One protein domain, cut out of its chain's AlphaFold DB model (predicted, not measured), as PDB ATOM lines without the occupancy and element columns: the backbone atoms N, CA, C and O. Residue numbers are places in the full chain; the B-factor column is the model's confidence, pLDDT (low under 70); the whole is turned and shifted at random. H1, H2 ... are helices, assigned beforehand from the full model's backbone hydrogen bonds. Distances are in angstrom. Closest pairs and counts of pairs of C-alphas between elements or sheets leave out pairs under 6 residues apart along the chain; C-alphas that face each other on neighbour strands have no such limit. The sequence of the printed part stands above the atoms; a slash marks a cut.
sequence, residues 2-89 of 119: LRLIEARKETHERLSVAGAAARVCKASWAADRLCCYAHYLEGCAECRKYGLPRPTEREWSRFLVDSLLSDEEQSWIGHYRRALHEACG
ATOM      1  N   LEU A   2     111.926  26.087 -77.802       74.94
ATOM      2  CA  LEU A   2     111.697  24.759 -78.412       74.94
ATOM      3  C   LEU A   2     112.185  23.576 -77.549       74.94
ATOM      4  O   LEU A   2     111.397  22.686 -77.254       74.94
ATOM      5  N   ARG A   3     113.412  23.647 -77.008       77.38
ATOM      6  CA  ARG A   3     113.978  22.601 -76.127       77.38
ATOM      7  C   ARG A   3     113.139  22.289 -74.879       77.38
ATOM      8  O   ARG A   3     113.117  21.158 -74.415       77.38
ATOM      9  N   LEU A   4     112.435  23.284 -74.328       84.06
ATOM     10  CA  LEU A   4     111.568  23.094 -73.157       84.06
ATOM     11  C   LEU A   4     110.265  22.377 -73.535       84.06
ATOM     12  O   LEU A   4     109.759  21.560 -72.771       84.06
ATOM     13  N   ILE A   5     109.727  22.675 -74.721       79.38
ATOM     14  CA  ILE A   5     108.529  22.016 -75.252       79.38
ATOM     15  C   ILE A   5     108.844  20.552 -75.571       79.38
ATOM     16  O   ILE A   5     108.055  19.680 -75.222       79.38
ATOM     17  N   GLU A   6     109.999  20.278 -76.176       80.56
ATOM     18  CA  GLU A   6     110.476  18.917 -76.457       80.56
ATOM     19  C   GLU A   6     110.670  18.109 -75.172       80.56
ATOM     20  O   GLU A   6     110.076  17.042 -75.041       80.56
ATOM     21  N   ALA A   7     111.374  18.656 -74.176       75.69
ATOM     22  CA  ALA A   7     111.564  17.983 -72.889       75.69
ATOM     23  C   ALA A   7     110.233  17.688 -72.175       75.69
ATOM     24  O   ALA A   7     110.059  16.637 -71.552       75.69
ATOM     25  N   ARG A   8     109.255  18.599 -72.277       75.94
ATOM     26  CA  ARG A   8     107.922  18.395 -71.698       75.94
ATOM     27  C   ARG A   8     107.108  17.355 -72.467       75.94
ATOM     28  O   ARG A   8     106.390  16.592 -71.828       75.94
ATOM     29  N   LYS A   9     107.221  17.303 -73.797       72.19
ATOM     30  CA  LYS A   9     106.606  16.253 -74.627       72.19
ATOM     31  C   LYS A   9     107.200  14.891 -74.311       72.19
ATOM     32  O   LYS A   9     106.441  13.976 -74.041       72.19
ATOM     33  N   GLU A  10     108.521  14.786 -74.224       73.56
ATOM     34  CA  GLU A  10     109.202  13.550 -73.832       73.56
ATOM     35  C   GLU A  10     108.788  13.109 -72.423       73.56
ATOM     36  O   GLU A  10     108.467  11.946 -72.188       73.56
ATOM     37  N   THR A  11     108.706  14.055 -71.483       71.81
ATOM     38  CA  THR A  11     108.212  13.783 -70.129       71.81
ATOM     39  C   THR A  11     106.759  13.307 -70.150       71.81
ATOM     40  O   THR A  11     106.427  12.332 -69.484       71.81
ATOM     41  N   HIS A  12     105.893  13.952 -70.930       73.38
ATOM     42  CA  HIS A  12     104.494  13.560 -71.082       73.38
ATOM     43  C   HIS A  12     104.348  12.191 -71.761       73.38
ATOM     44  O   HIS A  12     103.556  11.364 -71.321       73.38
ATOM     45  N   GLU A  13     105.127  11.902 -72.797       67.75
ATOM     46  CA  GLU A  13     105.179  10.589 -73.447       67.75
ATOM     47  C   GLU A  13     105.688   9.505 -72.493       67.75
ATOM     48  O   GLU A  13     105.217   8.374 -72.530       67.75
ATOM     49  N   ARG A  14     106.619   9.835 -71.597       65.50
ATOM     50  CA  ARG A  14     107.124   8.878 -70.611       65.50
ATOM     51  C   ARG A  14     106.145   8.626 -69.463       65.50
ATOM     52  O   ARG A  14     106.123   7.521 -68.935       65.50
ATOM     53  N   LEU A  15     105.388   9.642 -69.047       73.50
ATOM     54  CA  LEU A  15     104.543   9.588 -67.846       73.50
ATOM     55  C   LEU A  15     103.055   9.342 -68.133       73.50
ATOM     56  O   LEU A  15     102.322   8.965 -67.227       73.50
ATOM     57  N   SER A  16     102.584   9.556 -69.362       87.94
ATOM     58  CA  SER A  16     101.186   9.296 -69.723       87.94
ATOM     59  C   SER A  16     100.947   7.824 -70.059       87.94
ATOM     60  O   SER A  16     101.800   7.154 -70.646       87.94
ATOM     61  N   VAL A  17      99.733   7.341 -69.778       89.69
ATOM     62  CA  VAL A  17      99.265   6.005 -70.194       89.69
ATOM     63  C   VAL A  17      99.406   5.819 -71.705       89.69
ATOM     64  O   VAL A  17      99.928   4.806 -72.161       89.69
ATOM     65  N   ALA A  18      98.991   6.820 -72.487       88.50
ATOM     66  CA  ALA A  18      99.056   6.774 -73.946       88.50
ATOM     67  C   ALA A  18     100.500   6.691 -74.465       88.50
ATOM     68  O   ALA A  18     100.783   5.933 -75.394       88.50
ATOM     69  N   GLY A  19     101.424   7.436 -73.858       90.50
ATOM     70  CA  GLY A  19     102.831   7.382 -74.230       90.50
ATOM     71  C   GLY A  19     103.507   6.069 -73.817       90.50
ATOM     72  O   GLY A  19     104.228   5.477 -74.623       90.50
ATOM     73  N   ALA A  20     103.179   5.527 -72.639       91.25
ATOM     74  CA  ALA A  20     103.619   4.192 -72.233       91.25
ATOM     75  C   ALA A  20     103.077   3.099 -73.176       91.25
ATOM     76  O   ALA A  20     103.834   2.230 -73.610       91.25
ATOM     77  N   ALA A  21     101.806   3.181 -73.585       92.69
ATOM     78  CA  ALA A  21     101.213   2.276 -74.571       92.69
ATOM     79  C   ALA A  21     101.914   2.356 -75.941       92.69
ATOM     80  O   ALA A  21     102.125   1.329 -76.588       92.69
ATOM     81  N   ALA A  22     102.315   3.554 -76.380       92.06
ATOM     82  CA  ALA A  22     103.078   3.737 -77.613       92.06
ATOM     83  C   ALA A  22     104.482   3.112 -77.527       92.06
ATOM     84  O   ALA A  22     104.931   2.484 -78.486       92.06
ATOM     85  N   ARG A  23     105.156   3.223 -76.372       93.12
ATOM     86  CA  ARG A  23     106.461   2.583 -76.124       93.12
ATOM     87  C   ARG A  23     106.360   1.058 -76.111       93.12
ATOM     88  O   ARG A  23     107.151   0.417 -76.792       93.12
ATOM     89  N   VAL A  24     105.352   0.499 -75.434       94.69
ATOM     90  CA  VAL A  24     105.039  -0.942 -75.486       94.69
ATOM     91  C   VAL A  24     104.821  -1.393 -76.926       94.69
ATOM     92  O   VAL A  24     105.389  -2.393 -77.348       94.69
ATOM     93  N   CYS A  25     104.035  -0.638 -77.698       94.50
ATOM     94  CA  CYS A  25     103.796  -0.950 -79.099       94.50
ATOM     95  C   CYS A  25     105.108  -0.996 -79.883       94.50
ATOM     96  O   CYS A  25     105.433  -2.026 -80.465       94.50
ATOM     97  N   LYS A  26     105.905   0.074 -79.822       94.06
ATOM     98  CA  LYS A  26     107.196   0.156 -80.514       94.06
ATOM     99  C   LYS A  26     108.141  -0.993 -80.139       94.06
ATOM    100  O   LYS A  26     108.758  -1.556 -81.035       94.06
ATOM    101  N   ALA A  27     108.236  -1.338 -78.854       93.94
ATOM    102  CA  ALA A  27     109.075  -2.441 -78.384       93.94
ATOM    103  C   ALA A  27     108.609  -3.793 -78.951       93.94
ATOM    104  O   ALA A  27     109.427  -4.568 -79.431       93.94
ATOM    105  N   SER A  28     107.295  -4.040 -78.992       93.06
ATOM    106  CA  SER A  28     106.749  -5.261 -79.592       93.06
ATOM    107  C   SER A  28     106.981  -5.356 -81.100       93.06
ATOM    108  O   SER A  28     107.325  -6.430 -81.581       93.06
ATOM    109  N   TRP A  29     106.865  -4.250 -81.843       91.31
ATOM    110  CA  TRP A  29     107.217  -4.232 -83.270       91.31
ATOM    111  C   TRP A  29     108.714  -4.466 -83.502       91.31
ATOM    112  O   TRP A  29     109.077  -5.174 -84.431       91.31
ATOM    113  N   ALA A  30     109.583  -3.901 -82.657       91.62
ATOM    114  CA  ALA A  30     111.028  -4.128 -82.737       91.62
ATOM    115  C   ALA A  30     111.426  -5.578 -82.405       91.62
ATOM    116  O   ALA A  30     112.473  -6.036 -82.849       91.62
ATOM    117  N   ALA A  31     110.589  -6.288 -81.646       89.31
ATOM    118  CA  ALA A  31     110.723  -7.711 -81.342       89.31
ATOM    119  C   ALA A  31     109.960  -8.618 -82.334       89.31
ATOM    120  O   ALA A  31     109.660  -9.765 -82.002       89.31
ATOM    121  N   ASP A  32     109.595  -8.096 -83.514       88.06
ATOM    122  CA  ASP A  32     108.864  -8.801 -84.577       88.06
ATOM    123  C   ASP A  32     107.541  -9.451 -84.120       88.06
ATOM    124  O   ASP A  32     107.073 -10.444 -84.688       88.06
ATOM    125  N   ARG A  33     106.886  -8.895 -83.090       87.06
ATOM    126  CA  ARG A  33     105.581  -9.394 -82.644       87.06
ATOM    127  C   ARG A  33     104.460  -8.899 -83.537       87.06
ATOM    128  O   ARG A  33     104.376  -7.727 -83.891       87.06
ATOM    129  N   LEU A  34     103.494  -9.784 -83.749       86.19
ATOM    130  CA  LEU A  34     102.261  -9.485 -84.476       86.19
ATOM    131  C   LEU A  34     101.335  -8.510 -83.735       86.19
ATOM    132  O   LEU A  34     100.431  -7.948 -84.341       86.19
ATOM    133  N   CYS A  35     101.504  -8.340 -82.421       89.50
ATOM    134  CA  CYS A  35     100.637  -7.513 -81.590       89.50
ATOM    135  C   CYS A  35     101.348  -7.073 -80.303       89.50
ATOM    136  O   CYS A  35     102.174  -7.808 -79.762       89.50
ATOM    137  N   CYS A  36     100.985  -5.903 -79.769       93.56
ATOM    138  CA  CYS A  36     101.511  -5.400 -78.502       93.56
ATOM    139  C   CYS A  36     100.558  -5.646 -77.321       93.56
ATOM    140  O   CYS A  36      99.342  -5.769 -77.489       93.56
ATOM    141  N   TYR A  37     101.102  -5.645 -76.102       94.56
ATOM    142  CA  TYR A  37     100.320  -5.877 -74.882       94.56
ATOM    143  C   TYR A  37      99.222  -4.822 -74.649       94.56
ATOM    144  O   TYR A  37      98.123  -5.153 -74.215       94.56
ATOM    145  N   ALA A  38      99.465  -3.554 -74.996       94.31
ATOM    146  CA  ALA A  38      98.438  -2.511 -74.897       94.31
ATOM    147  C   ALA A  38      97.259  -2.761 -75.860       94.31
ATOM    148  O   ALA A  38      96.130  -2.345 -75.600       94.31
ATOM    149  N   HIS A  39      97.493  -3.445 -76.985       94.69
ATOM    150  CA  HIS A  39      96.423  -3.858 -77.888       94.69
ATOM    151  C   HIS A  39      95.586  -4.985 -77.308       94.69
ATOM    152  O   HIS A  39      94.367  -4.860 -77.293       94.69
ATOM    153  N   TYR A  40      96.234  -5.993 -76.732       93.44
ATOM    154  CA  TYR A  40      95.565  -7.032 -75.955       93.44
ATOM    155  C   TYR A  40      94.669  -6.452 -74.837       93.44
ATOM    156  O   TYR A  40      93.498  -6.821 -74.721       93.44
ATOM    157  N   LEU A  41      95.185  -5.500 -74.053       91.31
ATOM    158  CA  LEU A  41      94.503  -5.021 -72.848       91.31
ATOM    159  C   LEU A  41      93.376  -4.006 -73.109       91.31
ATOM    160  O   LEU A  41      92.297  -4.136 -72.539       91.31
ATOM    161  N   GLU A  42      93.595  -3.012 -73.973       89.69
ATOM    162  CA  GLU A  42      92.642  -1.900 -74.184       89.69
ATOM    163  C   GLU A  42      92.423  -1.547 -75.666       89.69
ATOM    164  O   GLU A  42      91.650  -0.646 -76.007       89.69
ATOM    165  N   GLY A  43      93.115  -2.228 -76.581       89.88
ATOM    166  CA  GLY A  43      93.113  -1.884 -77.998       89.88
ATOM    167  C   GLY A  43      93.973  -0.654 -78.310       89.88
ATOM    168  O   GLY A  43      93.463   0.404 -78.660       89.88
ATOM    169  N   CYS A  44      95.300  -0.782 -78.251       91.75
ATOM    170  CA  CYS A  44      96.275   0.177 -78.774       91.75
ATOM    171  C   CYS A  44      95.839   0.794 -80.114       91.75
ATOM    172  O   CYS A  44      95.542   0.081 -81.078       91.75
ATOM    173  N   ALA A  45      95.855   2.129 -80.175       88.44
ATOM    174  CA  ALA A  45      95.487   2.887 -81.365       88.44
ATOM    175  C   ALA A  45      96.398   2.588 -82.563       88.44
ATOM    176  O   ALA A  45      95.910   2.543 -83.684       88.44
ATOM    177  N   GLU A  46      97.689   2.349 -82.334       89.12
ATOM    178  CA  GLU A  46      98.640   2.093 -83.416       89.12
ATOM    179  C   GLU A  46      98.386   0.730 -84.070       89.12
ATOM    180  O   GLU A  46      98.191   0.668 -85.276       89.12
ATOM    181  N   CYS A  47      98.243  -0.345 -83.287       90.12
ATOM    182  CA  CYS A  47      97.859  -1.658 -83.821       90.12
ATOM    183  C   CYS A  47      96.512  -1.614 -84.563       90.12
ATOM    184  O   CYS A  47      96.376  -2.228 -85.619       90.12
ATOM    185  N   ARG A  48      95.541  -0.821 -84.073       89.06
ATOM    186  CA  ARG A  48      94.264  -0.606 -84.778       89.06
ATOM    187  C   ARG A  48      94.433   0.066 -86.142       89.06
ATOM    188  O   ARG A  48      93.698  -0.284 -87.057       89.06
ATOM    189  N   LYS A  49      95.379   1.003 -86.305       89.44
ATOM    190  CA  LYS A  49      95.652   1.642 -87.611       89.44
ATOM    191  C   LYS A  49      96.132   0.636 -88.654       89.44
ATOM    192  O   LYS A  49      95.800   0.786 -89.821       89.44
ATOM    193  N   TYR A  50      96.863  -0.390 -88.225       86.62
ATOM    194  CA  TYR A  50      97.310  -1.485 -89.089       86.62
ATOM    195  C   TYR A  50      96.248  -2.578 -89.290       86.62
ATOM    196  O   TYR A  50      96.542  -3.610 -89.883       86.62
ATOM    197  N   GLY A  51      95.019  -2.379 -88.797       86.50
ATOM    198  CA  GLY A  51      93.929  -3.344 -88.953       86.50
ATOM    199  C   GLY A  51      94.127  -4.638 -88.163       86.50
ATOM    200  O   GLY A  51      93.444  -5.623 -88.434       86.50
ATOM    201  N   LEU A  52      95.045  -4.654 -87.190       86.12
ATOM    202  CA  LEU A  52      95.283  -5.838 -86.378       86.12
ATOM    203  C   LEU A  52      94.064  -6.092 -85.481       86.12
ATOM    204  O   LEU A  52      93.602  -5.162 -84.806       86.12
ATOM    205  N   PRO A  53      93.520  -7.322 -85.476       87.69
ATOM    206  CA  PRO A  53      92.472  -7.679 -84.545       87.69
ATOM    207  C   PRO A  53      93.047  -7.733 -83.135       87.69
ATOM    208  O   PRO A  53      94.200  -8.111 -82.912       87.69
ATOM    209  N   ARG A  54      92.196  -7.396 -82.170       90.31
ATOM    210  CA  ARG A  54      92.549  -7.520 -80.769       90.31
ATOM    211  C   ARG A  54      92.694  -8.999 -80.406       90.31
ATOM    212  O   ARG A  54      91.729  -9.737 -80.602       90.31
ATOM    213  N   PRO A  55      93.850  -9.431 -79.877       90.12
ATOM    214  CA  PRO A  55      94.032 -10.818 -79.499       90.12
ATOM    215  C   PRO A  55      93.186 -11.151 -78.272       90.12
ATOM    216  O   PRO A  55      93.074 -10.358 -77.333       90.12
ATOM    217  N   THR A  56      92.639 -12.358 -78.276       90.00
ATOM    218  CA  THR A  56      92.066 -13.017 -77.099       90.00
ATOM    219  C   THR A  56      93.161 -13.391 -76.097       90.00
ATOM    220  O   THR A  56      94.348 -13.444 -76.436       90.00
ATOM    221  N   GLU A  57      92.782 -13.728 -74.863       89.31
ATOM    222  CA  GLU A  57      93.729 -14.221 -73.849       89.31
ATOM    223  C   GLU A  57      94.488 -15.469 -74.325       89.31
ATOM    224  O   GLU A  57      95.697 -15.601 -74.113       89.31
ATOM    225  N   ARG A  58      93.800 -16.363 -75.044       90.19
ATOM    226  CA  ARG A  58      94.409 -17.569 -75.615       90.19
ATOM    227  C   ARG A  58      95.446 -17.240 -76.689       90.19
ATOM    228  O   ARG A  58      96.501 -17.871 -76.724       90.19
ATOM    229  N   GLU A  59      95.144 -16.300 -77.579       90.56
ATOM    230  CA  GLU A  59      96.079 -15.866 -78.625       90.56
ATOM    231  C   GLU A  59      97.283 -15.150 -78.022       90.56
ATOM    232  O   GLU A  59      98.416 -15.471 -78.373       90.56
ATOM    233  N   TRP A  60      97.050 -14.266 -77.049       90.31
ATOM    234  CA  TRP A  60      98.121 -13.600 -76.315       90.31
ATOM    235  C   TRP A  60      99.037 -14.606 -75.609       90.31
ATOM    236  O   TRP A  60     100.256 -14.543 -75.750       90.31
ATOM    237  N   SER A  61      98.459 -15.591 -74.921       89.88
ATOM    238  CA  SER A  61      99.221 -16.661 -74.265       89.88
ATOM    239  C   SER A  61     100.055 -17.460 -75.264       89.88
ATOM    240  O   SER A  61     101.203 -17.788 -74.978       89.88
ATOM    241  N   ARG A  62      99.516 -17.739 -76.458       89.12
ATOM    242  CA  ARG A  62     100.265 -18.422 -77.519       89.12
ATOM    243  C   ARG A  62     101.446 -17.580 -78.007       89.12
ATOM    244  O   ARG A  62     102.536 -18.121 -78.134       89.12
ATOM    245  N   PHE A  63     101.279 -16.265 -78.177       85.25
ATOM    246  CA  PHE A  63     102.392 -15.380 -78.548       85.25
ATOM    247  C   PHE A  63     103.544 -15.428 -77.545       85.25
ATOM    248  O   PHE A  63     104.699 -15.367 -77.955       85.25
ATOM    249  N   LEU A  64     103.239 -15.558 -76.251       86.88
ATOM    250  CA  LEU A  64     104.251 -15.676 -75.197       86.88
ATOM    251  C   LEU A  64     104.960 -17.036 -75.190       86.88
ATOM    252  O   LEU A  64     106.096 -17.117 -74.731       86.88
ATOM    253  N   VAL A  65     104.307 -18.092 -75.681       88.31
ATOM    254  CA  VAL A  65     104.921 -19.418 -75.855       88.31
ATOM    255  C   VAL A  65     105.818 -19.439 -77.091       88.31
ATOM    256  O   VAL A  65     106.928 -19.959 -77.024       88.31
ATOM    257  N   ASP A  66     105.352 -18.856 -78.196       85.75
ATOM    258  CA  ASP A  66     106.078 -18.843 -79.469       85.75
ATOM    259  C   ASP A  66     107.313 -17.926 -79.412       85.75
ATOM    260  O   ASP A  66     108.339 -18.211 -80.028       85.75
ATOM    261  N   SER A  67     107.231 -16.824 -78.657       84.81
ATOM    262  CA  SER A  67     108.333 -15.886 -78.446       84.81
ATOM    263  C   SER A  67     108.241 -15.249 -77.061       84.81
ATOM    264  O   SER A  67     107.272 -14.561 -76.733       84.81
ATOM    265  N   LEU A  68     109.276 -15.421 -76.240       89.12
ATOM    266  CA  LEU A  68     109.341 -14.794 -74.919       89.12
ATOM    267  C   LEU A  68     109.466 -13.273 -75.038       89.12
ATOM    268  O   LEU A  68     110.103 -12.772 -75.962       89.12
ATOM    269  N   LEU A  69     108.879 -12.536 -74.088       91.19
ATOM    270  CA  LEU A  69     109.042 -11.081 -73.990       91.19
ATOM    271  C   LEU A  69     110.506 -10.726 -73.758       91.19
ATOM    272  O   LEU A  69     111.115 -11.245 -72.823       91.19
ATOM    273  N   SER A  70     111.040  -9.802 -74.551       90.38
ATOM    274  CA  SER A  70     112.350  -9.219 -74.261       90.38
ATOM    275  C   SER A  70     112.315  -8.408 -72.958       90.38
ATOM    276  O   SER A  70     111.250  -7.977 -72.499       90.38
ATOM    277  N   ASP A  71     113.486  -8.163 -72.369       93.00
ATOM    278  CA  ASP A  71     113.607  -7.357 -71.147       93.00
ATOM    279  C   ASP A  71     113.066  -5.934 -71.346       93.00
ATOM    280  O   ASP A  71     112.410  -5.372 -70.464       93.00
ATOM    281  N   GLU A  72     113.287  -5.358 -72.532       92.12
ATOM    282  CA  GLU A  72     112.763  -4.040 -72.886       92.12
ATOM    283  C   GLU A  72     111.229  -4.042 -72.929       92.12
ATOM    284  O   GLU A  72     110.587  -3.153 -72.361       92.12
ATOM    285  N   GLU A  73     110.620  -5.058 -73.540       92.62
ATOM    286  CA  GLU A  73     109.164  -5.193 -73.571       92.62
ATOM    287  C   GLU A  73     108.578  -5.394 -72.177       92.62
ATOM    288  O   GLU A  73     107.605  -4.728 -71.828       92.62
ATOM    289  N   GLN A  74     109.175  -6.266 -71.359       94.56
ATOM    290  CA  GLN A  74     108.734  -6.484 -69.978       94.56
ATOM    291  C   GLN A  74     108.796  -5.195 -69.157       94.56
ATOM    292  O   GLN A  74     107.840  -4.876 -68.444       94.56
ATOM    293  N   SER A  75     109.876  -4.424 -69.303       93.62
ATOM    294  CA  SER A  75     110.031  -3.130 -68.637       93.62
ATOM    295  C   SER A  75     108.925  -2.152 -69.045       93.62
ATOM    296  O   SER A  75     108.204  -1.627 -68.187       93.62
ATOM    297  N   TRP A  76     108.701  -1.961 -70.351       93.81
ATOM    298  CA  TRP A  76     107.657  -1.054 -70.834       93.81
ATOM    299  C   TRP A  76     106.244  -1.526 -70.485       93.81
ATOM    300  O   TRP A  76     105.397  -0.696 -70.149       93.81
ATOM    301  N   ILE A  77     105.988  -2.838 -70.487       94.25
ATOM    302  CA  ILE A  77     104.717  -3.415 -70.029       94.25
ATOM    303  C   ILE A  77     104.497  -3.100 -68.545       94.25
ATOM    304  O   ILE A  77     103.398  -2.692 -68.166       94.25
ATOM    305  N   GLY A  78     105.528  -3.228 -67.706       93.88
ATOM    306  CA  GLY A  78     105.467  -2.854 -66.293       93.88
ATOM    307  C   GLY A  78     105.150  -1.369 -66.088       93.88
ATOM    308  O   GLY A  78     104.265  -1.027 -65.299       93.88
ATOM    309  N   HIS A  79     105.815  -0.488 -66.840       92.19
ATOM    310  CA  HIS A  79     105.546   0.952 -66.820       92.19
ATOM    311  C   HIS A  79     104.117   1.288 -67.254       92.19
ATOM    312  O   HIS A  79     103.435   2.053 -66.573       92.19
ATOM    313  N   TYR A  80     103.645   0.688 -68.346       92.69
ATOM    314  CA  TYR A  80     102.285   0.881 -68.839       92.69
ATOM    315  C   TYR A  80     101.239   0.404 -67.830       92.69
ATOM    316  O   TYR A  80     100.325   1.159 -67.510       92.69
ATOM    317  N   ARG A  81     101.401  -0.795 -67.251       92.31
ATOM    318  CA  ARG A  81     100.486  -1.310 -66.218       92.31
ATOM    319  C   ARG A  81     100.425  -0.389 -65.003       92.31
ATOM    320  O   ARG A  81      99.342  -0.145 -64.485       92.31
ATOM    321  N   ARG A  82     101.568   0.143 -64.564       90.88
ATOM    322  CA  ARG A  82     101.617   1.108 -63.459       90.88
ATOM    323  C   ARG A  82     100.859   2.389 -63.806       90.88
ATOM    324  O   ARG A  82      99.968   2.771 -63.056       90.88
ATOM    325  N   ALA A  83     101.168   3.004 -64.948       89.38
ATOM    326  CA  ALA A  83     100.508   4.231 -65.386       89.38
ATOM    327  C   ALA A  83      98.991   4.037 -65.526       89.38
ATOM    328  O   ALA A  83      98.207   4.901 -65.141       89.38
ATOM    329  N   LEU A  84      98.572   2.883 -66.053       89.00
ATOM    330  CA  LEU A  84      97.166   2.550 -66.232       89.00
ATOM    331  C   LEU A  84      96.454   2.349 -64.892       89.00
ATOM    332  O   LEU A  84      95.386   2.905 -64.671       89.00
ATOM    333  N   HIS A  85      97.075   1.621 -63.965       87.75
ATOM    334  CA  HIS A  85      96.560   1.446 -62.611       87.75
ATOM    335  C   HIS A  85      96.406   2.787 -61.871       87.75
ATOM    336  O   HIS A  85      95.397   3.010 -61.202       87.75
ATOM    337  N   GLU A  86      97.383   3.689 -62.003       87.81
ATOM    338  CA  GLU A  86      97.327   5.044 -61.437       87.81
ATOM    339  C   GLU A  86      96.188   5.872 -62.055       87.81
ATOM    340  O   GLU A  86      95.442   6.525 -61.328       87.81
ATOM    341  N   ALA A  87      96.000   5.799 -63.375       85.12
ATOM    342  CA  ALA A  87      94.939   6.522 -64.076       85.12
ATOM    343  C   ALA A  87      93.528   5.981 -63.778       85.12
ATOM    344  O   ALA A  87      92.572   6.753 -63.723       85.12
ATOM    345  N   CYS A  88      93.393   4.670 -63.569       79.62
ATOM    346  CA  CYS A  88      92.118   3.997 -63.309       79.62
ATOM    347  C   CYS A  88      91.752   3.916 -61.816       79.62
ATOM    348  O   CYS A  88      90.766   3.266 -61.467       79.62
ATOM    349  N   GLY A  89      92.525   4.543 -60.922       78.81
ATOM    350  CA  GLY A  89      92.222   4.572 -59.488       78.81
ATOM    351  C   GLY A  89      92.407   3.231 -58.769       78.81
ATOM    352  O   GLY A  89      91.744   2.992 -57.763       78.81
TER     353      GLY A  89
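What this domain is: This is residues 2 to 89 of the 119 residues of an uncharacterized protein of Phytophthora parasitica P10297 (UniProt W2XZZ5). Two helices, H2 and H6, lie side by side and run opposite ways as the core, with the short helix H3 packed on H2 and the still shorter H4 following H3. H1 is an arm that makes a corner with H2 and whose residues 2 to 8 stick out, while H5 lies at the other end of the long axis, near H3. The printed part has 88 residues with six named helices, H1 to H6 in order along the chain, and no named strand: the class is all helix. The whole is compact, with a radius of gyration of the C-alphas of 13.6 A, and spans 43 by 29 by 26 A, the arm H1 adding to the length.

Where its parts are: H1, residues 2 to 15, begins with C-alpha 2 at (111.697, 24.759, -78.412) and is 19.8 A long from first to last C-alpha. H2, residues 17 to 30, begins with C-alpha 17 at (99.265, 6.005, -70.194) and is 20.0 A long. H3 holds residues 37 to 42, and H4 holds residues 45 to 49. H5, residues 57 to 66, is 14.3 A long. H6, residues 71 to 87, is the longest helix at 24.3 A and ends with C-alpha 87 at (94.939, 6.522, -64.076).

How they stand to each other: H2 is the hub, touching four other helices. H1 touches H2 only at the corner by their link, with residues 12 to 14 alone; the closest C-alphas, of Glu 13 and Gly 19, are 4.1 A apart, and the lines are about perpendicular at 84 degrees. H2 and H6 touch at a shallow tilt of 18 degrees, opposite ways; their closest C-alphas, of Ala 20 and Tyr 80, are 4.9 A apart. H2 and H3 form a helical hairpin, opposite ways at a tilt of 36 degrees, only just steep; their closest C-alphas, of Ala 21 and Ala 38, are 5.5 A apart. H3 and H5 are close but not clearly touching, the closest C-alphas, of Tyr 40 and Trp 60, being 7.1 A apart. H5 is apart from H2 and H6, among others. The helix packing is mostly aligned, but only just, with 2 of 3 pairs at a shallow tilt. In each of the six helices every O i to N i+4 pair is within hydrogen-bond range.

The domain as a whole: The C-alphas farthest apart, of Leu 2 and Arg 58, are 45.8 A apart. The printed part has no cut, and no link is long. The mean pLDDT of the printed part is 87.7; residues 13 to 14 are under 70.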